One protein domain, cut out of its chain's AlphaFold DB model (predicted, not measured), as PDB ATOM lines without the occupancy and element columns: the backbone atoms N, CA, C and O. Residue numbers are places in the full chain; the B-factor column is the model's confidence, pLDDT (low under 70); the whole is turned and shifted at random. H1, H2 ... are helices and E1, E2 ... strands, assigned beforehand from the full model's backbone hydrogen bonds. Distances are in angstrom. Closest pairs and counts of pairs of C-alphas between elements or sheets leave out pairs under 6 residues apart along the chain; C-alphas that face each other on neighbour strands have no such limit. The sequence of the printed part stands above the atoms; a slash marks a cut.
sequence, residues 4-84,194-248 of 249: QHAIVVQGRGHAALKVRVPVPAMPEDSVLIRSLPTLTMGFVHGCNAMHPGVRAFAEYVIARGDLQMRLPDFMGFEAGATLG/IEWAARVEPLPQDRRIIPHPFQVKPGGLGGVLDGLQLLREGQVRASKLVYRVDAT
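AT A GLANCE: This is residues 4 to 84 and 194 to 248 of the 249 residues of an uncharacterized protein of Aspergillus ellipticus CBS 707.79 (UniProt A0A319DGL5). Helix H4 packs between a long antiparallel hairpin, E1 and E2, and a small parallel pair, E5 and E6; a second hairpin, E3 and E4, follows E2 after a short link and is itself spanned by a long loop, residues 34 to 60, and the small helices H2 and H3 lie at the far side of the body. E2 bends strongly, and H1 is near the pair E5 and E6. The printed part has 136 residues with four named helices and six named strands, in the order E1, E2, E3, E4, H1, H2, H3, E5, H4, E6; the class is mixed, helices and strands, with under half of the residues in named elements. The whole is compact, with a radius of gyration of the C-alphas of 15.2 A and spans of 41 by 39 by 24 A.

IN THESE COORDINATES: Find C-alpha 4 at (-5.618, -62.081, 20.134); from there E1 runs through residues 4 to 11, 20.5 A long. E2, residues 14 to 22, follows over 19.9 A and bends by 88 degrees at residue 19. Next come E3, residues 30 to 33, E4, residues 61 to 64, and H1, residues 77 to 80. Past the cut, H2 begins at C-alpha 194, at (-10.395, -36.309, 33.490), and runs to residue 200; H3 is residues 202 to 205. E5, residues 214 to 217, leads to H4, residues 220 to 232, 19.0 A long. E6, residues 240 to 243, ends at C-alpha 243, at (-16.987, -52.630, 12.955).

HOW THE PARTS SIT: Look first at the hairpin E1 and E2, where N 8 and O 16 are 2.9 A apart, within hydrogen-bond range. The closest C-alphas of E2 and H4, Leu 17 and Gly 222, are 5.8 A apart. In the hairpin E3 and E4, N 33 and O 61 are 2.8 A apart; E3 is apart from H4. E5 and E6 are parallel, with N 215 and O 240 2.8 A apart; E5, H4 and E6 form a strand-helix-strand unit, parallel strands joined through a helix, with a right-handed crossover. The closest C-alphas of H4 and E6, Gly 220 and Tyr 243, are 5.2 A apart; those of H1 and E6, Glu 78 and Val 242, 6.1 A. H2 and H3 meet only through their link. Every O i to N i+4 pair is within hydrogen-bond range in H2, 6 of 9 in H4; H1 and H3 are too short for such a pair.

THE WHOLE: The two farthest C-alphas, Gly 11 and Asp 206, are 43.1 A apart. Residues 85 to 193 are not printed, and C-alphas 84 and 194 are 13.4 A apart across the cut. The links E3 to E4 and E4 to H1 are long. Residues 28 to 38 and 52 to 54 have pLDDT under 70.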
ATOM      1  N   GLN A   4      -4.432 -62.729  20.680       89.25
ATOM      2  CA  GLN A   4      -5.618 -62.081  20.134       89.25
ATOM      3  C   GLN A   4      -5.475 -61.761  18.641       89.25
ATOM      4  O   GLN A   4      -4.372 -61.796  18.076       89.25
ATOM      5  N   HIS A   5      -6.595 -61.394  18.029       91.12
ATOM      6  CA  HIS A   5      -6.671 -60.713  16.746       91.12
ATOM      7  C   HIS A   5      -6.423 -59.212  16.910       91.12
ATOM      8  O   HIS A   5      -6.998 -58.556  17.780       91.12
ATOM      9  N   ALA A   6      -5.562 -58.649  16.064       90.62
ATOM     10  CA  ALA A   6      -5.349 -57.206  16.009       90.62
ATOM     11  C   ALA A   6      -4.851 -56.756  14.634       90.62
ATOM     12  O   ALA A   6      -4.145 -57.493  13.943       90.62
ATOM     13  N   ILE A   7      -5.155 -55.513  14.262       89.38
ATOM     14  CA  ILE A   7      -4.514 -54.863  13.119       89.38
ATOM     15  C   ILE A   7      -3.145 -54.334  13.546       89.38
ATOM     16  O   ILE A   7      -2.996 -53.622  14.544       89.38
ATOM     17  N   VAL A   8      -2.125 -54.671  12.758       88.62
ATOM     18  CA  VAL A   8      -0.735 -54.276  12.983       88.62
ATOM     19  C   VAL A   8      -0.214 -53.526  11.764       88.62
ATOM     20  O   VAL A   8      -0.352 -53.990  10.633       88.62
ATOM     21  N   VAL A   9       0.421 -52.377  11.999       86.12
ATOM     22  CA  VAL A   9       1.161 -51.644  10.965       86.12
ATOM     23  C   VAL A   9       2.484 -52.365  10.713       86.12
ATOM     24  O   VAL A   9       3.279 -52.538  11.633       86.12
ATOM     25  N   GLN A  10       2.712 -52.802   9.476       83.25
ATOM     26  CA  GLN A  10       3.932 -53.504   9.052       83.25
ATOM     27  C   GLN A  10       4.914 -52.586   8.306       83.25
ATOM     28  O   GLN A  10       6.024 -52.994   7.982       83.25
ATOM     29  N   GLY A  11       4.501 -51.352   8.020       80.44
ATOM     30  CA  GLY A  11       5.291 -50.348   7.321       80.44
ATOM     31  C   GLY A  11       4.420 -49.169   6.899       80.44
ATOM     32  O   GLY A  11       3.200 -49.172   7.087       80.44
ATOM     33  N   ARG A  12       5.031 -48.137   6.309       80.12
ATOM     34  CA  ARG A  12       4.286 -46.969   5.818       80.12
ATOM     35  C   ARG A  12       3.240 -47.416   4.792       80.12
ATOM     36  O   ARG A  12       3.572 -48.081   3.814       80.12
ATOM     37  N   GLY A  13       1.978 -47.071   5.040       80.75
ATOM     38  CA  GLY A  13       0.849 -47.426   4.171       80.75
ATOM     39  C   GLY A  13       0.385 -48.886   4.250       80.75
ATOM     40  O   GLY A  13      -0.622 -49.207   3.631       80.75
ATOM     41  N   HIS A  14       1.050 -49.745   5.028       85.00
ATOM     42  CA  HIS A  14       0.762 -51.179   5.079       85.00
ATOM     43  C   HIS A  14       0.337 -51.597   6.487       85.00
ATOM     44  O   HIS A  14       1.127 -51.558   7.434       85.00
ATOM     45  N   ALA A  15      -0.919 -52.021   6.617       89.38
ATOM     46  CA  ALA A  15      -1.477 -52.603   7.829       89.38
ATOM     47  C   ALA A  15      -2.150 -53.934   7.488       89.38
ATOM     48  O   ALA A  15      -2.711 -54.078   6.404       89.38
ATOM     49  N   ALA A  16      -2.085 -54.894   8.405       91.69
ATOM     50  CA  ALA A  16      -2.657 -56.220   8.212       91.69
ATOM     51  C   ALA A  16      -3.318 -56.721   9.495       91.69
ATOM     52  O   ALA A  16      -2.831 -56.445  10.596       91.69
ATOM     53  N   LEU A  17      -4.387 -57.503   9.342       92.50
ATOM     54  CA  LEU A  17      -4.932 -58.311  10.426       92.50
ATOM     55  C   LEU A  17      -3.926 -59.416  10.773       92.50
ATOM     56  O   LEU A  17      -3.396 -60.098   9.893       92.50
ATOM     57  N   LYS A  18      -3.639 -59.582  12.061       91.62
ATOM     58  CA  LYS A  18      -2.780 -60.644  12.580       91.62
ATOM     59  C   LYS A  18      -3.556 -61.482  13.582       91.62
ATOM     60  O   LYS A  18      -4.118 -60.946  14.532       91.62
ATOM     61  N   VAL A  19      -3.521 -62.793  13.371       85.38
ATOM     62  CA  VAL A  19      -4.027 -63.811  14.290       85.38
ATOM     63  C   VAL A  19      -2.842 -64.266  15.150       85.38
ATOM     64  O   VAL A  19      -1.799 -64.619  14.603       85.38
ATOM     65  N   ARG A  20      -2.949 -64.213  16.484       88.81
ATOM     66  CA  ARG A  20      -1.875 -64.483  17.478       88.81
ATOM     67  C   ARG A  20      -0.969 -63.307  17.877       88.81
ATOM     68  O   ARG A  20       0.210 -63.497  18.179       88.81
ATOM     69  N   VAL A  21      -1.507 -62.094  17.946       86.38
ATOM     70  CA  VAL A  21      -0.809 -60.968  18.591       86.38
ATOM     71  C   VAL A  21      -0.864 -61.149  20.115       86.38
ATOM     72  O   VAL A  21      -1.926 -61.504  20.619       86.38
ATOM     73  N   PRO A  22       0.221 -60.935  20.880       86.31
ATOM     74  CA  PRO A  22       0.162 -61.017  22.339       86.31
ATOM     75  C   PRO A  22      -0.862 -60.040  22.930       86.31
ATOM     76  O   PRO A  22      -0.950 -58.886  22.502       86.31
ATOM     77  N   VAL A  23      -1.622 -60.491  23.931       84.00
ATOM     78  CA  VAL A  23      -2.420 -59.577  24.759       84.00
ATOM     79  C   VAL A  23      -1.450 -58.751  25.611       84.00
ATOM     80  O   VAL A  23      -0.567 -59.335  26.247       84.00
ATOM     81  N   PRO A  24      -1.543 -57.412  25.598       78.31
ATOM     82  CA  PRO A  24      -0.621 -56.572  26.348       78.31
ATOM     83  C   PRO A  24      -0.816 -56.747  27.863       78.31
ATOM     84  O   PRO A  24      -1.930 -56.979  28.336       78.31
ATOM     85  N   ALA A  25       0.276 -56.646  28.624       78.94
ATOM     86  CA  ALA A  25       0.222 -56.641  30.085       78.94
ATOM     87  C   ALA A  25      -0.387 -55.322  30.582       78.94
ATOM     88  O   ALA A  25      -0.065 -54.266  30.041       78.94
ATOM     89  N   MET A  26      -1.261 -55.394  31.587       72.19
ATOM     90  CA  MET A  26      -2.019 -54.249  32.097       72.19
ATOM     91  C   MET A  26      -1.180 -53.428  33.096       72.19
ATOM     92  O   MET A  26      -0.733 -54.002  34.091       72.19
ATOM     93  N   PRO A  27      -0.959 -52.121  32.857       70.56
ATOM     94  CA  PRO A  27      -0.451 -51.189  33.869       70.56
ATOM     95  C   PRO A  27      -1.451 -50.982  35.018       70.56
ATOM     96  O   PRO A  27      -2.641 -51.241  34.849       70.56
ATOM     97  N   GLU A  28      -0.988 -50.485  36.169       62.72
ATOM     98  CA  GLU A  28      -1.833 -50.278  37.363       62.72
ATOM     99  C   GLU A  28      -2.963 -49.247  37.160       62.72
ATOM    100  O   GLU A  28      -4.042 -49.412  37.720       62.72
ATOM    101  N   ASP A  29      -2.752 -48.214  36.337       63.53
ATOM    102  CA  ASP A  29      -3.689 -47.104  36.072       63.53
ATOM    103  C   ASP A  29      -4.591 -47.336  34.842       63.53
ATOM    104  O   ASP A  29      -5.206 -46.415  34.291       63.53
ATOM    105  N   SER A  30      -4.645 -48.577  34.365       66.38
ATOM    106  CA  SER A  30      -5.284 -48.925  33.105       66.38
ATOM    107  C   SER A  30      -6.357 -49.990  33.275       66.38
ATOM    108  O   SER A  30      -6.268 -50.878  34.119       66.38
ATOM    109  N   VAL A  31      -7.360 -49.942  32.402       63.41
ATOM    110  CA  VAL A  31      -8.383 -50.979  32.288       63.41
ATOM    111  C   VAL A  31      -8.188 -51.764  30.997       63.41
ATOM    112  O   VAL A  31      -7.925 -51.200  29.930       63.41
ATOM    113  N   LEU A  32      -8.324 -53.086  31.091       64.81
ATOM    114  CA  LEU A  32      -8.396 -53.958  29.926       64.81
ATOM    115  C   LEU A  32      -9.836 -53.972  29.409       64.81
ATOM    116  O   LEU A  32     -10.723 -54.560  30.027       64.81
ATOM    117  N   ILE A  33     -10.065 -53.347  28.261       63.62
ATOM    118  CA  ILE A  33     -11.370 -53.347  27.606       63.62
ATOM    119  C   ILE A  33     -11.464 -54.598  26.729       63.62
ATOM    120  O   ILE A  33     -10.750 -54.729  25.733       63.62
ATOM    121  N   ARG A  34     -12.357 -55.511  27.124       63.16
ATOM    122  CA  ARG A  34     -12.883 -56.620  26.311       63.16
ATOM    123  C   ARG A  34     -14.328 -56.276  25.943       63.16
ATOM    124  O   ARG A  34     -14.993 -55.568  26.689       63.16
ATOM    125  N   SER A  35     -14.854 -56.819  24.851       54.00
ATOM    126  CA  SER A  35     -16.246 -56.640  24.399       54.00
ATOM    127  C   SER A  35     -17.369 -57.165  25.341       54.00
ATOM    128  O   SER A  35     -18.449 -57.487  24.856       54.00
ATOM    129  N   LEU A  36     -17.172 -57.255  26.669       45.12
ATOM    130  CA  LEU A  36     -18.146 -57.700  27.693       45.12
ATOM    131  C   LEU A  36     -17.816 -57.104  29.089       45.12
ATOM    132  O   LEU A  36     -16.648 -56.831  29.354       45.12
ATOM    133  N   PRO A  37     -18.742 -57.121  30.074       47.66
ATOM    134  CA  PRO A  37     -19.991 -56.364  30.192       47.66
ATOM    135  C   PRO A  37     -19.788 -54.934  30.745       47.66
ATOM    136  O   PRO A  37     -20.769 -54.256  31.050       47.66
ATOM    137  N   THR A  38     -18.552 -54.450  30.905       54.25
ATOM    138  CA  THR A  38     -18.314 -53.051  31.282       54.25
ATOM    139  C   THR A  38     -18.630 -52.183  30.066       54.25
ATOM    140  O   THR A  38     -17.828 -52.043  29.146       54.25
ATOM    141  N   LEU A  39     -19.865 -51.684  30.016       75.44
ATOM    142  CA  LEU A  39     -20.386 -50.830  28.954       75.44
ATOM    143  C   LEU A  39     -19.663 -49.479  29.018       75.44
ATOM    144  O   LEU A  39     -20.142 -48.550  29.661       75.44
ATOM    145  N   THR A  40     -18.483 -49.376  28.410       84.12
ATOM    146  CA  THR A  40     -17.692 -48.140  28.367       84.12
ATOM    147  C   THR A  40     -17.529 -47.629  26.944       84.12
ATOM    148  O   THR A  40     -17.420 -48.404  25.993       84.12
ATOM    149  N   MET A  41     -17.456 -46.312  26.803       90.25
ATOM    150  CA  MET A  41     -17.109 -45.602  25.581       90.25
ATOM    151  C   MET A  41     -15.977 -44.615  25.867       90.25
ATOM    152  O   MET A  41     -15.937 -43.981  26.918       90.25
ATOM    153  N   GLY A  42     -15.070 -44.449  24.914       90.38
ATOM    154  CA  GLY A  42     -13.928 -43.560  25.074       90.38
ATOM    155  C   GLY A  42     -12.956 -43.689  23.914       90.38
ATOM    156  O   GLY A  42     -13.316 -44.148  22.827       90.38
ATOM    157  N   PHE A  43     -11.729 -43.238  24.127       90.69
ATOM    158  CA  PHE A  43     -10.670 -43.287  23.128       90.69
ATOM    159  C   PHE A  43      -9.387 -43.849  23.736       90.69
ATOM    160  O   PHE A  43      -9.209 -43.871  24.953       90.69
ATOM    161  N   VAL A  44      -8.490 -44.290  22.857       89.44
ATOM    162  CA  VAL A  44      -7.139 -44.740  23.201       89.44
ATOM    163  C   VAL A  44      -6.138 -44.179  22.199       89.44
ATOM    164  O   VAL A  44      -6.506 -43.824  21.073       89.44
ATOM    165  N   HIS A  45      -4.861 -44.142  22.574       87.62
ATOM    166  CA  HIS A  45      -3.791 -43.762  21.659       87.62
ATOM    167  C   HIS A  45      -3.431 -44.920  20.720       87.62
ATOM    168  O   HIS A  45      -2.563 -45.745  21.004       87.62
ATOM    169  N   GLY A  46      -4.090 -44.985  19.563       85.50
ATOM    170  CA  GLY A  46      -3.736 -45.952  18.526       85.50
ATOM    171  C   GLY A  46      -2.363 -45.660  17.909       85.50
ATOM    172  O   GLY A  46      -2.062 -44.520  17.578       85.50
ATOM    173  N   CYS A  47      -1.560 -46.704  17.680       81.44
ATOM    174  CA  CYS A  47      -0.241 -46.603  17.033       81.44
ATOM    175  C   CYS A  47       0.779 -45.724  17.784       81.44
ATOM    176  O   CYS A  47       1.664 -45.147  17.151       81.44
ATOM    177  N   ASN A  48       0.697 -45.648  19.115       82.69
ATOM    178  CA  ASN A  48       1.713 -44.958  19.903       82.69
ATOM    179  C   ASN A  48       3.063 -45.692  19.789       82.69
ATOM    180  O   ASN A  48       3.226 -46.803  20.294       82.69
ATOM    181  N   ALA A  49       4.045 -45.064  19.137       78.56
ATOM    182  CA  ALA A  49       5.374 -45.643  18.932       78.56
ATOM    183  C   ALA A  49       6.136 -45.894  20.246       78.56
ATOM    184  O   ALA A  49       7.013 -46.754  20.285       78.56
ATOM    185  N   MET A  50       5.794 -45.164  21.310       80.31
ATOM    186  CA  MET A  50       6.397 -45.315  22.638       80.31
ATOM    187  C   MET A  50       5.761 -46.469  23.428       80.31
ATOM    188  O   MET A  50       6.405 -47.045  24.299       80.31
ATOM    189  N   HIS A  51       4.529 -46.857  23.077       77.75
ATOM    190  CA  HIS A  51       3.767 -47.926  23.727       77.75
ATOM    191  C   HIS A  51       3.156 -48.878  22.682       77.75
ATOM    192  O   HIS A  51       1.936 -48.938  22.527       77.75
ATOM    193  N   PRO A  52       3.973 -49.678  21.968       69.31
ATOM    194  CA  PRO A  52       3.517 -50.506  20.842       69.31
ATOM    195  C   PRO A  52       2.533 -51.627  21.229       69.31
ATOM    196  O   PRO A  52       1.956 -52.278  20.351       69.31
ATOM    197  N   GLY A  53       2.355 -51.882  22.530       67.12
ATOM    198  CA  GLY A  53       1.328 -52.776  23.067       67.12
ATOM    199  C   GLY A  53      -0.085 -52.180  23.038       67.12
ATOM    200  O   GLY A  53      -1.048 -52.939  22.974       67.12
ATOM    201  N   VAL A  54      -0.219 -50.847  23.024       68.75
ATOM    202  CA  VAL A  54      -1.511 -50.150  22.965       68.75
ATOM    203  C   VAL A  54      -1.973 -50.076  21.509       68.75
ATOM    204  O   VAL A  54      -1.329 -49.479  20.643       68.75
ATOM    205  N   ARG A  55      -3.099 -50.732  21.214       75.31
ATOM    206  CA  ARG A  55      -3.663 -50.860  19.863       75.31
ATOM    207  C   ARG A  55      -5.141 -50.519  19.908       75.31
ATOM    208  O   ARG A  55      -5.852 -51.064  20.733       75.31
ATOM    209  N   ALA A  56      -5.607 -49.666  19.001       80.50
ATOM    210  CA  ALA A  56      -7.025 -49.307  18.931       80.50
ATOM    211  C   ALA A  56      -7.887 -50.368  18.215       80.50
ATOM    212  O   ALA A  56      -9.080 -50.462  18.473       80.50
ATOM    213  N   PHE A  57      -7.297 -51.161  17.312       90.50
ATOM    214  CA  PHE A  57      -7.988 -52.194  16.532       90.50
ATOM    215  C   PHE A  57      -7.516 -53.582  16.962       90.50
ATOM    216  O   PHE A  57      -6.654 -54.184  16.317       90.50
ATOM    217  N   ALA A  58      -8.042 -54.052  18.088       89.31
ATOM    218  CA  ALA A  58      -7.717 -55.335  18.694       89.31
ATOM    219  C   ALA A  58      -8.911 -55.863  19.507       89.31
ATOM    220  O   ALA A  58      -9.819 -55.098  19.832       89.31
ATOM    221  N   GLU A  59      -8.910 -57.153  19.840       88.06
ATOM    222  CA  GLU A  59      -9.933 -57.754  20.718       88.06
ATOM    223  C   GLU A  59      -9.835 -57.258  22.167       88.06
ATOM    224  O   GLU A  59     -10.845 -57.150  22.862       88.06
ATOM    225  N   TYR A  60      -8.615 -56.947  22.599       86.31
ATOM    226  CA  TYR A  60      -8.274 -56.445  23.917       86.31
ATOM    227  C   TYR A  60      -7.435 -55.185  23.778       86.31
ATOM    228  O   TYR A  60      -6.350 -55.189  23.181       86.31
ATOM    229  N   VAL A  61      -7.933 -54.114  24.384       85.44
ATOM    230  CA  VAL A  61      -7.310 -52.795  24.343       85.44
ATOM    231  C   VAL A  61      -7.063 -52.310  25.763       85.44
ATOM    232  O   VAL A  61      -7.919 -52.451  26.632       85.44
ATOM    233  N   ILE A  62      -5.887 -51.731  25.993       83.00
ATOM    234  CA  ILE A  62      -5.566 -51.030  27.237       83.00
ATOM    235  C   ILE A  62      -6.000 -49.581  27.081       83.00
ATOM    236  O   ILE A  62      -5.615 -48.918  26.114       83.00
ATOM    237  N   ALA A  63      -6.793 -49.104  28.032       85.94
ATOM    238  CA  ALA A  63      -7.259 -47.730  28.080       85.94
ATOM    239  C   ALA A  63      -7.038 -47.143  29.476       85.94
ATOM    240  O   ALA A  63      -7.198 -47.848  30.472       85.94
ATOM    241  N   ARG A  64      -6.720 -45.845  29.560       86.62
ATOM    242  CA  ARG A  64      -6.703 -45.134  30.844       86.62
ATOM    243  C   ARG A  64      -8.135 -45.019  31.357       86.62
ATOM    244  O   ARG A  64      -8.987 -44.461  30.658       86.62
ATOM    245  N   GLY A  65      -8.378 -45.564  32.550       85.62
ATOM    246  CA  GLY A  65      -9.717 -45.708  33.129       85.62
ATOM    247  C   GLY A  65     -10.431 -44.373  33.325       85.62
ATOM    248  O   GLY A  65     -11.577 -44.242  32.911       85.62
ATOM    249  N   ASP A  66      -9.720 -43.364  33.836       88.06
ATOM    250  CA  ASP A  66     -10.279 -42.042  34.174       88.06
ATOM    251  C   ASP A  66     -10.757 -41.220  32.963       88.06
ATOM    252  O   ASP A  66     -11.378 -40.170  33.115       88.06
ATOM    253  N   LEU A  67     -10.457 -41.683  31.746       89.50
ATOM    254  CA  LEU A  67     -10.881 -41.062  30.488       89.50
ATOM    255  C   LEU A  67     -11.924 -41.903  29.740       89.50
ATOM    256  O   LEU A  67     -12.360 -41.518  28.651       89.50
ATOM    257  N   GLN A  68     -12.316 -43.053  30.297       91.81
ATOM    258  CA  GLN A  68     -13.428 -43.847  29.791       91.81
ATOM    259  C   GLN A  68     -14.716 -43.411  30.479       91.81
ATOM    260  O   GLN A  68     -14.747 -43.165  31.678       91.81
ATOM    261  N   MET A  69     -15.790 -43.352  29.705       91.81
ATOM    262  CA  MET A  69     -17.115 -42.996  30.193       91.81
ATOM    263  C   MET A  69     -18.026 -44.210  30.129       91.81
ATOM    264  O   MET A  69     -17.902 -45.046  29.230       91.81
ATOM    265  N   ARG A  70     -19.001 -44.290  31.025       91.94
ATOM    266  CA  ARG A  70     -20.059 -45.291  30.951       91.94
ATOM    267  C   ARG A  70     -20.934 -45.041  29.721       91.94
ATOM    268  O   ARG A  70     -21.494 -43.962  29.532       91.94
ATOM    269  N   LEU A  71     -21.087 -46.069  28.897       91.81
ATOM    270  CA  LEU A  71     -22.042 -46.104  27.799       91.81
ATOM    271  C   LEU A  71     -23.471 -46.141  28.377       91.81
ATOM    272  O   LEU A  71     -23.731 -46.928  29.291       91.81
ATOM    273  N   PRO A  72     -24.406 -45.314  27.879       91.56
ATOM    274  CA  PRO A  72     -25.795 -45.361  28.327       91.56
ATOM    275  C   PRO A  72     -26.461 -46.708  28.045       91.56
ATOM    276  O   PRO A  72     -26.280 -47.266  26.968       91.56
ATOM    277  N   ASP A  73     -27.311 -47.184  28.960       90.31
ATOM    278  CA  ASP A  73     -27.952 -48.510  28.848       90.31
ATOM    279  C   ASP A  73     -28.845 -48.645  27.599       90.31
ATOM    280  O   ASP A  73     -29.045 -49.737  27.072       90.31
ATOM    281  N   PHE A  74     -29.375 -47.526  27.093       90.31
ATOM    282  CA  PHE A  74     -30.183 -47.495  25.871       90.31
ATOM    283  C   PHE A  74     -29.350 -47.397  24.583       90.31
ATOM    284  O   PHE A  74     -29.912 -47.452  23.486       90.31
ATOM    285  N   MET A  75     -28.040 -47.163  24.688       91.94
ATOM    286  CA  MET A  75     -27.158 -46.923  23.553       91.94
ATOM    287  C   MET A  75     -26.399 -48.202  23.199       91.94
ATOM    288  O   MET A  75     -25.654 -48.741  24.009       91.94
ATOM    289  N   GLY A  76     -26.550 -48.669  21.957       91.38
ATOM    290  CA  GLY A  76     -25.761 -49.791  21.447       91.38
ATOM    291  C   GLY A  76     -24.269 -49.456  21.336       91.38
ATOM    292  O   GLY A  76     -23.888 -48.291  21.171       91.38
ATOM    293  N   PHE A  77     -23.419 -50.486  21.368       91.00
ATOM    294  CA  PHE A  77     -21.964 -50.345  21.228       91.00
ATOM    295  C   PHE A  77     -21.562 -49.591  19.961       91.00
ATOM    296  O   PHE A  77     -20.610 -48.816  19.971       91.00
ATOM    297  N   GLU A  78     -22.301 -49.789  18.874       93.25
ATOM    298  CA  GLU A  78     -22.018 -49.181  17.584       93.25
ATOM    299  C   GLU A  78     -22.138 -47.666  17.640       93.25
ATOM    300  O   GLU A  78     -21.270 -46.951  17.147       93.25
ATOM    301  N   ALA A  79     -23.192 -47.186  18.297       92.94
ATOM    302  CA  ALA A  79     -23.426 -45.774  18.521       92.94
ATOM    303  C   ALA A  79     -22.388 -45.187  19.491       92.94
ATOM    304  O   ALA A  79     -21.799 -44.143  19.201       92.94
ATOM    305  N   GLY A  80     -22.100 -45.888  20.593       92.12
ATOM    306  CA  GLY A  80     -21.085 -45.492  21.574       92.12
ATOM    307  C   GLY A  80     -19.684 -45.345  20.983       92.12
ATOM    308  O   GLY A  80     -18.989 -44.361  21.247       92.12
ATOM    309  N   ALA A  81     -19.294 -46.264  20.096       92.06
ATOM    310  CA  ALA A  81     -18.009 -46.238  19.398       92.06
ATOM    311  C   ALA A  81     -17.816 -44.979  18.529       92.06
ATOM    312  O   ALA A  81     -16.685 -44.612  18.205       92.06
ATOM    313  N   THR A  82     -18.895 -44.274  18.168       92.19
ATOM    314  CA  THR A  82     -18.804 -43.016  17.405       92.19
ATOM    315  C   THR A  82     -18.434 -41.802  18.258       92.19
ATOM    316  O   THR A  82     -18.002 -40.787  17.700       92.19
ATOM    317  N   LEU A  83     -18.597 -41.885  19.585       91.00
ATOM    318  CA  LEU A  83     -18.503 -40.741  20.492       91.00
ATOM    319  C   LEU A  83     -17.085 -40.488  21.007       91.00
ATOM    320  O   LEU A  83     -16.694 -39.330  21.108       91.00
ATOM    321  N   GLY A  84     -16.304 -41.539  21.273       89.19
ATOM    322  CA  GLY A  84     -15.023 -41.470  21.990       89.19
ATOM    323  C   GLY A  84     -14.063 -40.374  21.520       89.19
ATOM    324  O   GLY A  84     -13.894 -39.351  22.184       89.19
ATOM    325  N   ILE A 194      -9.594 -35.629  32.461       92.00
ATOM    326  CA  ILE A 194     -10.395 -36.309  33.490       92.00
ATOM    327  C   ILE A 194     -11.616 -35.460  33.866       92.00
ATOM    328  O   ILE A 194     -12.750 -35.941  33.850       92.00
ATOM    329  N   GLU A 195     -11.408 -34.170  34.147       93.00
ATOM    330  CA  GLU A 195     -12.496 -33.235  34.457       93.00
ATOM    331  C   GLU A 195     -13.484 -33.100  33.286       93.00
ATOM    332  O   GLU A 195     -14.701 -33.026  33.486       93.00
ATOM    333  N   TRP A 196     -12.974 -33.102  32.053       92.75
ATOM    334  CA  TRP A 196     -13.773 -33.067  30.837       92.75
ATOM    335  C   TRP A 196     -14.623 -34.327  30.684       92.75
ATOM    336  O   TRP A 196     -15.832 -34.201  30.489       92.75
ATOM    337  N   ALA A 197     -14.029 -35.519  30.810       92.88
ATOM    338  CA  ALA A 197     -14.733 -36.797  30.710       92.88
ATOM    339  C   ALA A 197     -15.887 -36.877  31.721       92.88
ATOM    340  O   ALA A 197     -17.026 -37.139  31.330       92.88
ATOM    341  N   ALA A 198     -15.627 -36.520  32.983       92.75
ATOM    342  CA  ALA A 198     -16.650 -36.456  34.027       92.75
ATOM    343  C   ALA A 198     -17.779 -35.464  33.692       92.75
ATOM    344  O   ALA A 198     -18.944 -35.695  34.010       92.75
ATOM    345  N   ARG A 199     -17.457 -34.349  33.023       93.62
ATOM    346  CA  ARG A 199     -18.438 -33.325  32.646       93.62
ATOM    347  C   ARG A 199     -19.295 -33.716  31.446       93.62
ATOM    348  O   ARG A 199     -20.455 -33.304  31.380       93.62
ATOM    349  N   VAL A 200     -18.740 -34.456  30.485       93.06
ATOM    350  CA  VAL A 200     -19.473 -34.856  29.276       93.06
ATOM    351  C   VAL A 200     -20.201 -36.186  29.412       93.06
ATOM    352  O   VAL A 200     -21.176 -36.376  28.689       93.06
ATOM    353  N   GLU A 201     -19.795 -37.069  30.328       93.88
ATOM    354  CA  GLU A 201     -20.431 -38.377  30.538       93.88
ATOM    355  C   GLU A 201     -21.959 -38.299  30.724       93.88
ATOM    356  O   GLU A 201     -22.663 -39.076  30.071       93.88
ATOM    357  N   PRO A 202     -22.526 -37.356  31.507       94.75
ATOM    358  CA  PRO A 202     -23.977 -37.265  31.658       94.75
ATOM    359  C   PRO A 202     -24.708 -36.852  30.372       94.75
ATOM    360  O   PRO A 202     -25.890 -37.134  30.213       94.75
ATOM    361  N   LEU A 203     -24.043 -36.197  29.411       94.31
ATOM    362  CA  LEU A 203     -24.730 -35.618  28.251       94.31
ATOM    363  C   LEU A 203     -25.288 -36.678  27.285       94.31
ATOM    364  O   LEU A 203     -26.434 -36.520  26.852       94.31
ATOM    365  N   PRO A 204     -24.559 -37.757  26.935       92.12
ATOM    366  CA  PRO A 204     -25.154 -38.897  26.249       92.12
ATOM    367  C   PRO A 204     -26.206 -39.622  27.092       92.12
ATOM    368  O   PRO A 204     -27.200 -40.054  26.520       92.12
ATOM    369  N   GLN A 205     -26.033 -39.729  28.417       91.69
ATOM    370  CA  GLN A 205     -27.014 -40.369  29.313       91.69
ATOM    371  C   GLN A 205     -28.366 -39.638  29.261       91.69
ATOM    372  O   GLN A 205     -29.412 -40.255  29.065       91.69
ATOM    373  N   ASP A 206     -28.322 -38.308  29.291       93.69
ATOM    374  CA  ASP A 206     -29.488 -37.422  29.231       93.69
ATOM    375  C   ASP A 206     -29.979 -37.157  27.796       93.69
ATOM    376  O   ASP A 206     -30.872 -36.335  27.584       93.69
ATOM    377  N   ARG A 207     -29.387 -37.809  26.782       92.00
ATOM    378  CA  ARG A 207     -29.701 -37.622  25.347       92.00
ATOM    379  C   ARG A 207     -29.498 -36.189  24.836       92.00
ATOM    380  O   ARG A 207     -30.045 -35.811  23.801       92.00
ATOM    381  N   ARG A 208     -28.683 -35.394  25.531       89.88
ATOM    382  CA  ARG A 208     -28.305 -34.025  25.140       89.88
ATOM    383  C   ARG A 208     -27.205 -33.997  24.087       89.88
ATOM    384  O   ARG A 208     -27.033 -32.989  23.408       89.88
ATOM    385  N   ILE A 209     -26.469 -35.097  23.964       87.75
ATOM    386  CA  ILE A 209     -25.556 -35.365  22.861       87.75
ATOM    387  C   ILE A 209     -26.014 -36.639  22.171       87.75
ATOM    388  O   ILE A 209     -26.143 -37.685  22.809       87.75
ATOM    389  N   ILE A 210     -26.217 -36.550  20.859       84.75
ATOM    390  CA  ILE A 210     -26.528 -37.714  20.033       84.75
ATOM    391  C   ILE A 210     -25.293 -38.189  19.249       84.75
ATOM    392  O   ILE A 210     -24.492 -37.363  18.790       84.75
ATOM    393  N   PRO A 211     -25.134 -39.514  19.072       87.38
ATOM    394  CA  PRO A 211     -24.128 -40.112  18.198       87.38
ATOM    395  C   PRO A 211     -24.149 -39.528  16.783       87.38
ATOM    396  O   PRO A 211     -25.202 -39.184  16.243       87.38
ATOM    397  N   HIS A 212     -22.977 -39.452  16.154       83.00
ATOM    398  CA  HIS A 212     -22.891 -39.098  14.737       83.00
ATOM    399  C   HIS A 212     -23.496 -40.230  13.884       83.00
ATOM    400  O   HIS A 212     -23.347 -41.387  14.280       83.00
ATOM    401  N   PRO A 213     -24.116 -39.955  12.716       89.88
ATOM    402  CA  PRO A 213     -24.567 -41.010  11.812       89.88
ATOM    403  C   PRO A 213     -23.463 -42.035  11.544       89.88
ATOM    404  O   PRO A 213     -22.288 -41.678  11.404       89.88
ATOM    405  N   PHE A 214     -23.825 -43.314  11.493       94.81
ATOM    406  CA  PHE A 214     -22.862 -44.393  11.323       94.81
ATOM    407  C   PHE A 214     -23.396 -45.535  10.468       94.81
ATOM    408  O   PHE A 214     -24.600 -45.731  10.323       94.81
ATOM    409  N   GLN A 215     -22.462 -46.298   9.912       95.19
ATOM    410  CA  GLN A 215     -22.709 -47.505   9.140       95.19
ATOM    411  C   GLN A 215     -21.968 -48.657   9.804       95.19
ATOM    412  O   GLN A 215     -20.743 -48.607   9.937       95.19
ATOM    413  N   VAL A 216     -22.705 -49.695  10.189       96.81
ATOM    414  CA  VAL A 216     -22.110 -50.952  10.644       96.81
ATOM    415  C   VAL A 216     -21.658 -51.729   9.411       96.81
ATOM    416  O   VAL A 216     -22.448 -51.962   8.497       96.81
ATOM    417  N   LYS A 217     -20.375 -52.077   9.352       96.75
ATOM    418  CA  LYS A 217     -19.755 -52.779   8.225       96.75
ATOM    419  C   LYS A 217     -19.376 -54.209   8.647       96.75
ATOM    420  O   LYS A 217     -19.068 -54.431   9.820       96.75
ATOM    421  N   PRO A 218     -19.427 -55.183   7.720       96.38
ATOM    422  CA  PRO A 218     -19.112 -56.579   8.018       96.38
ATOM    423  C   PRO A 218     -17.598 -56.811   8.183       96.38
ATOM    424  O   PRO A 218     -16.793 -55.914   7.931       96.38
ATOM    425  N   GLY A 219     -17.220 -58.034   8.571       94.38
ATOM    426  CA  GLY A 219     -15.830 -58.516   8.560       94.38
ATOM    427  C   GLY A 219     -14.998 -58.180   9.800       94.38
ATOM    428  O   GLY A 219     -13.780 -58.345   9.771       94.38
ATOM    429  N   GLY A 220     -15.627 -57.669  10.864       94.94
ATOM    430  CA  GLY A 220     -14.974 -57.367  12.139       94.94
ATOM    431  C   GLY A 220     -13.680 -56.569  11.995       94.94
ATOM    432  O   GLY A 220     -13.631 -55.580  11.261       94.94
ATOM    433  N   LEU A 221     -12.616 -56.996  12.682       94.19
ATOM    434  CA  LEU A 221     -11.299 -56.359  12.586       94.19
ATOM    435  C   LEU A 221     -10.707 -56.425  11.171       94.19
ATOM    436  O   LEU A 221     -10.000 -55.502  10.777       94.19
ATOM    437  N   GLY A 222     -10.995 -57.471  10.392       94.56
ATOM    438  CA  GLY A 222     -10.545 -57.572   9.000       94.56
ATOM    439  C   GLY A 222     -11.154 -56.482   8.117       94.56
ATOM    440  O   GLY A 222     -10.434 -55.788   7.398       94.56
ATOM    441  N   GLY A 223     -12.461 -56.251   8.256       96.06
ATOM    442  CA  GLY A 223     -13.208 -55.256   7.484       96.06
ATOM    443  C   GLY A 223     -12.771 -53.807   7.734       96.06
ATOM    444  O   GLY A 223     -13.003 -52.935   6.892       96.06
ATOM    445  N   VAL A 224     -12.102 -53.524   8.858       95.25
ATOM    446  CA  VAL A 224     -11.535 -52.194   9.140       95.25
ATOM    447  C   VAL A 224     -10.528 -51.786   8.060       95.25
ATOM    448  O   VAL A 224     -10.459 -50.606   7.723       95.25
ATOM    449  N   LEU A 225      -9.779 -52.730   7.477       94.44
ATOM    450  CA  LEU A 225      -8.826 -52.439   6.398       94.44
ATOM    451  C   LEU A 225      -9.536 -51.882   5.155       94.44
ATOM    452  O   LEU A 225      -9.105 -50.856   4.620       94.44
ATOM    453  N   ASP A 226     -10.665 -52.478   4.772       94.81
ATOM    454  CA  ASP A 226     -11.511 -51.984   3.679       94.81
ATOM    455  C   ASP A 226     -12.109 -50.617   4.024       94.81
ATOM    456  O   ASP A 226     -12.141 -49.708   3.197       94.81
ATOM    457  N   GLY A 227     -12.525 -50.422   5.278       94.81
ATOM    458  CA  GLY A 227     -13.023 -49.134   5.766       94.81
ATOM    459  C   GLY A 227     -11.999 -48.012   5.670       94.81
ATOM    460  O   GLY A 227     -12.321 -46.904   5.240       94.81
ATOM    461  N   LEU A 228     -10.749 -48.302   6.035       92.25
ATOM    462  CA  LEU A 228      -9.637 -47.370   5.875       92.25
ATOM    463  C   LEU A 228      -9.404 -47.038   4.399       92.25
ATOM    464  O   LEU A 228      -9.102 -45.885   4.089       92.25
ATOM    465  N   GLN A 229      -9.576 -48.001   3.490       92.69
ATOM    466  CA  GLN A 229      -9.472 -47.751   2.056       92.69
ATOM    467  C   GLN A 229     -10.610 -46.856   1.543       92.69
ATOM    468  O   GLN A 229     -10.335 -45.843   0.902       92.69
ATOM    469  N   LEU A 230     -11.863 -47.135   1.921       92.50
ATOM    470  CA  LEU A 230     -13.018 -46.285   1.594       92.50
ATOM    471  C   LEU A 230     -12.827 -44.837   2.073       92.50
ATOM    472  O   LEU A 230     -13.198 -43.891   1.376       92.50
ATOM    473  N   LEU A 231     -12.243 -44.652   3.264       88.50
ATOM    474  CA  LEU A 231     -11.911 -43.331   3.803       88.50
ATOM    475  C   LEU A 231     -10.832 -42.626   2.970       88.50
ATOM    476  O   LEU A 231     -11.000 -41.448   2.654       88.50
ATOM    477  N   ARG A 232      -9.753 -43.327   2.590       86.31
ATOM    478  CA  ARG A 232      -8.683 -42.767   1.737       86.31
ATOM    479  C   ARG A 232      -9.197 -42.334   0.370       86.31
ATOM    480  O   ARG A 232      -8.762 -41.312  -0.147       86.31
ATOM    481  N   GLU A 233     -10.128 -43.093  -0.190       91.31
ATOM    482  CA  GLU A 233     -10.739 -42.824  -1.492       91.31
ATOM    483  C   GLU A 233     -11.882 -41.795  -1.422       91.31
ATOM    484  O   GLU A 233     -12.502 -41.481  -2.435       91.31
ATOM    485  N   GLY A 234     -12.185 -41.250  -0.236       84.62
ATOM    486  CA  GLY A 234     -13.225 -40.233  -0.060       84.62
ATOM    487  C   GLY A 234     -14.652 -40.747  -0.287       84.62
ATOM    488  O   GLY A 234     -15.564 -39.956  -0.545       84.62
ATOM    489  N   GLN A 235     -14.864 -42.062  -0.188       91.12
ATOM    490  CA  GLN A 235     -16.159 -42.707  -0.426       91.12
ATOM    491  C   GLN A 235     -17.099 -42.645   0.788       91.12
ATOM    492  O   GLN A 235     -18.290 -42.927   0.676       91.12
ATOM    493  N   VAL A 236     -16.591 -42.247   1.957       86.81
ATOM    494  CA  VAL A 236     -17.388 -42.082   3.179       86.81
ATOM    495  C   VAL A 236     -17.756 -40.613   3.355       86.81
ATOM    496  O   VAL A 236     -16.886 -39.745   3.401       86.81
ATOM    497  N   ARG A 237     -19.052 -40.317   3.488       83.62
ATOM    498  CA  ARG A 237     -19.559 -38.945   3.638       83.62
ATOM    499  C   ARG A 237     -20.483 -38.843   4.841       83.62
ATOM    500  O   ARG A 237     -21.423 -39.622   4.939       83.62
ATOM    501  N   ALA A 238     -20.204 -37.876   5.720       81.31
ATOM    502  CA  ALA A 238     -21.027 -37.526   6.888       81.31
ATOM    503  C   ALA A 238     -21.491 -38.739   7.722       81.31
ATOM    504  O   ALA A 238     -22.610 -38.770   8.225       81.31
ATOM    505  N   SER A 239     -20.636 -39.758   7.823       88.31
ATOM    506  CA  SER A 239     -20.929 -41.004   8.519       88.31
ATOM    507  C   SER A 239     -19.650 -41.572   9.111       88.31
ATOM    508  O   SER A 239     -18.581 -41.494   8.504       88.31
ATOM    509  N   LYS A 240     -19.757 -42.197  10.280       91.50
ATOM    510  CA  LYS A 240     -18.721 -43.075  10.823       91.50
ATOM    511  C   LYS A 240     -18.870 -44.478  10.237       91.50
ATOM    512  O   LYS A 240     -19.986 -44.915   9.963       91.50
ATOM    513  N   LEU A 241     -17.754 -45.172  10.035       95.81
ATOM    514  CA  LEU A 241     -17.751 -46.614   9.796       95.81
ATOM    515  C   LEU A 241     -17.514 -47.307  11.135       95.81
ATOM    516  O   LEU A 241     -16.614 -46.908  11.876       95.81
ATOM    517  N   VAL A 242     -18.325 -48.310  11.442       96.00
ATOM    518  CA  VAL A 242     -18.286 -49.050  12.703       96.00
ATOM    519  C   VAL A 242     -18.163 -50.536  12.400       96.00
ATOM    520  O   VAL A 242     -18.860 -51.052  11.530       96.00
ATOM    521  N   TYR A 243     -17.287 -51.215  13.133       95.62
ATOM    522  CA  TYR A 243     -16.987 -52.630  12.955       95.62
ATOM    523  C   TYR A 243     -17.169 -53.360  14.278       95.62
ATOM    524  O   TYR A 243     -16.681 -52.919  15.319       95.62
ATOM    525  N   ARG A 244     -17.888 -54.477  14.225       94.00
ATOM    526  CA  ARG A 244     -18.169 -55.342  15.369       94.00
ATOM    527  C   ARG A 244     -17.017 -56.320  15.557       94.00
ATOM    528  O   ARG A 244     -16.809 -57.190  14.723       94.00
ATOM    529  N   VAL A 245     -16.224 -56.137  16.612       91.62
ATOM    530  CA  VAL A 245     -15.011 -56.944  16.859       91.62
ATOM    531  C   VAL A 245     -15.343 -58.429  17.028       91.62
ATOM    532  O   VAL A 245     -14.592 -59.278  16.561       91.62
ATOM    533  N   ASP A 246     -16.503 -58.735  17.608       90.12
ATOM    534  CA  ASP A 246     -17.082 -60.077  17.744       90.12
ATOM    535  C   ASP A 246     -17.454 -60.742  16.405       90.12
ATOM    536  O   ASP A 246     -17.693 -61.943  16.374       90.12
ATOM    537  N   ALA A 247     -17.455 -59.993  15.298       92.00
ATOM    538  CA  ALA A 247     -17.631 -60.511  13.940       92.00
ATOM    539  C   ALA A 247     -16.294 -60.762  13.207       92.00
ATOM    540  O   ALA A 247     -16.267 -60.783  11.976       92.00
ATOM    541  N   THR A 248     -15.177 -60.866  13.938       90.19
ATOM    542  CA  THR A 248     -13.865 -61.218  13.369       90.19
ATOM    543  C   THR A 248     -13.750 -62.737  13.248       90.19
ATOM    544  O   THR A 248     -13.946 -63.435  14.241       90.19
TER     545      THR A 248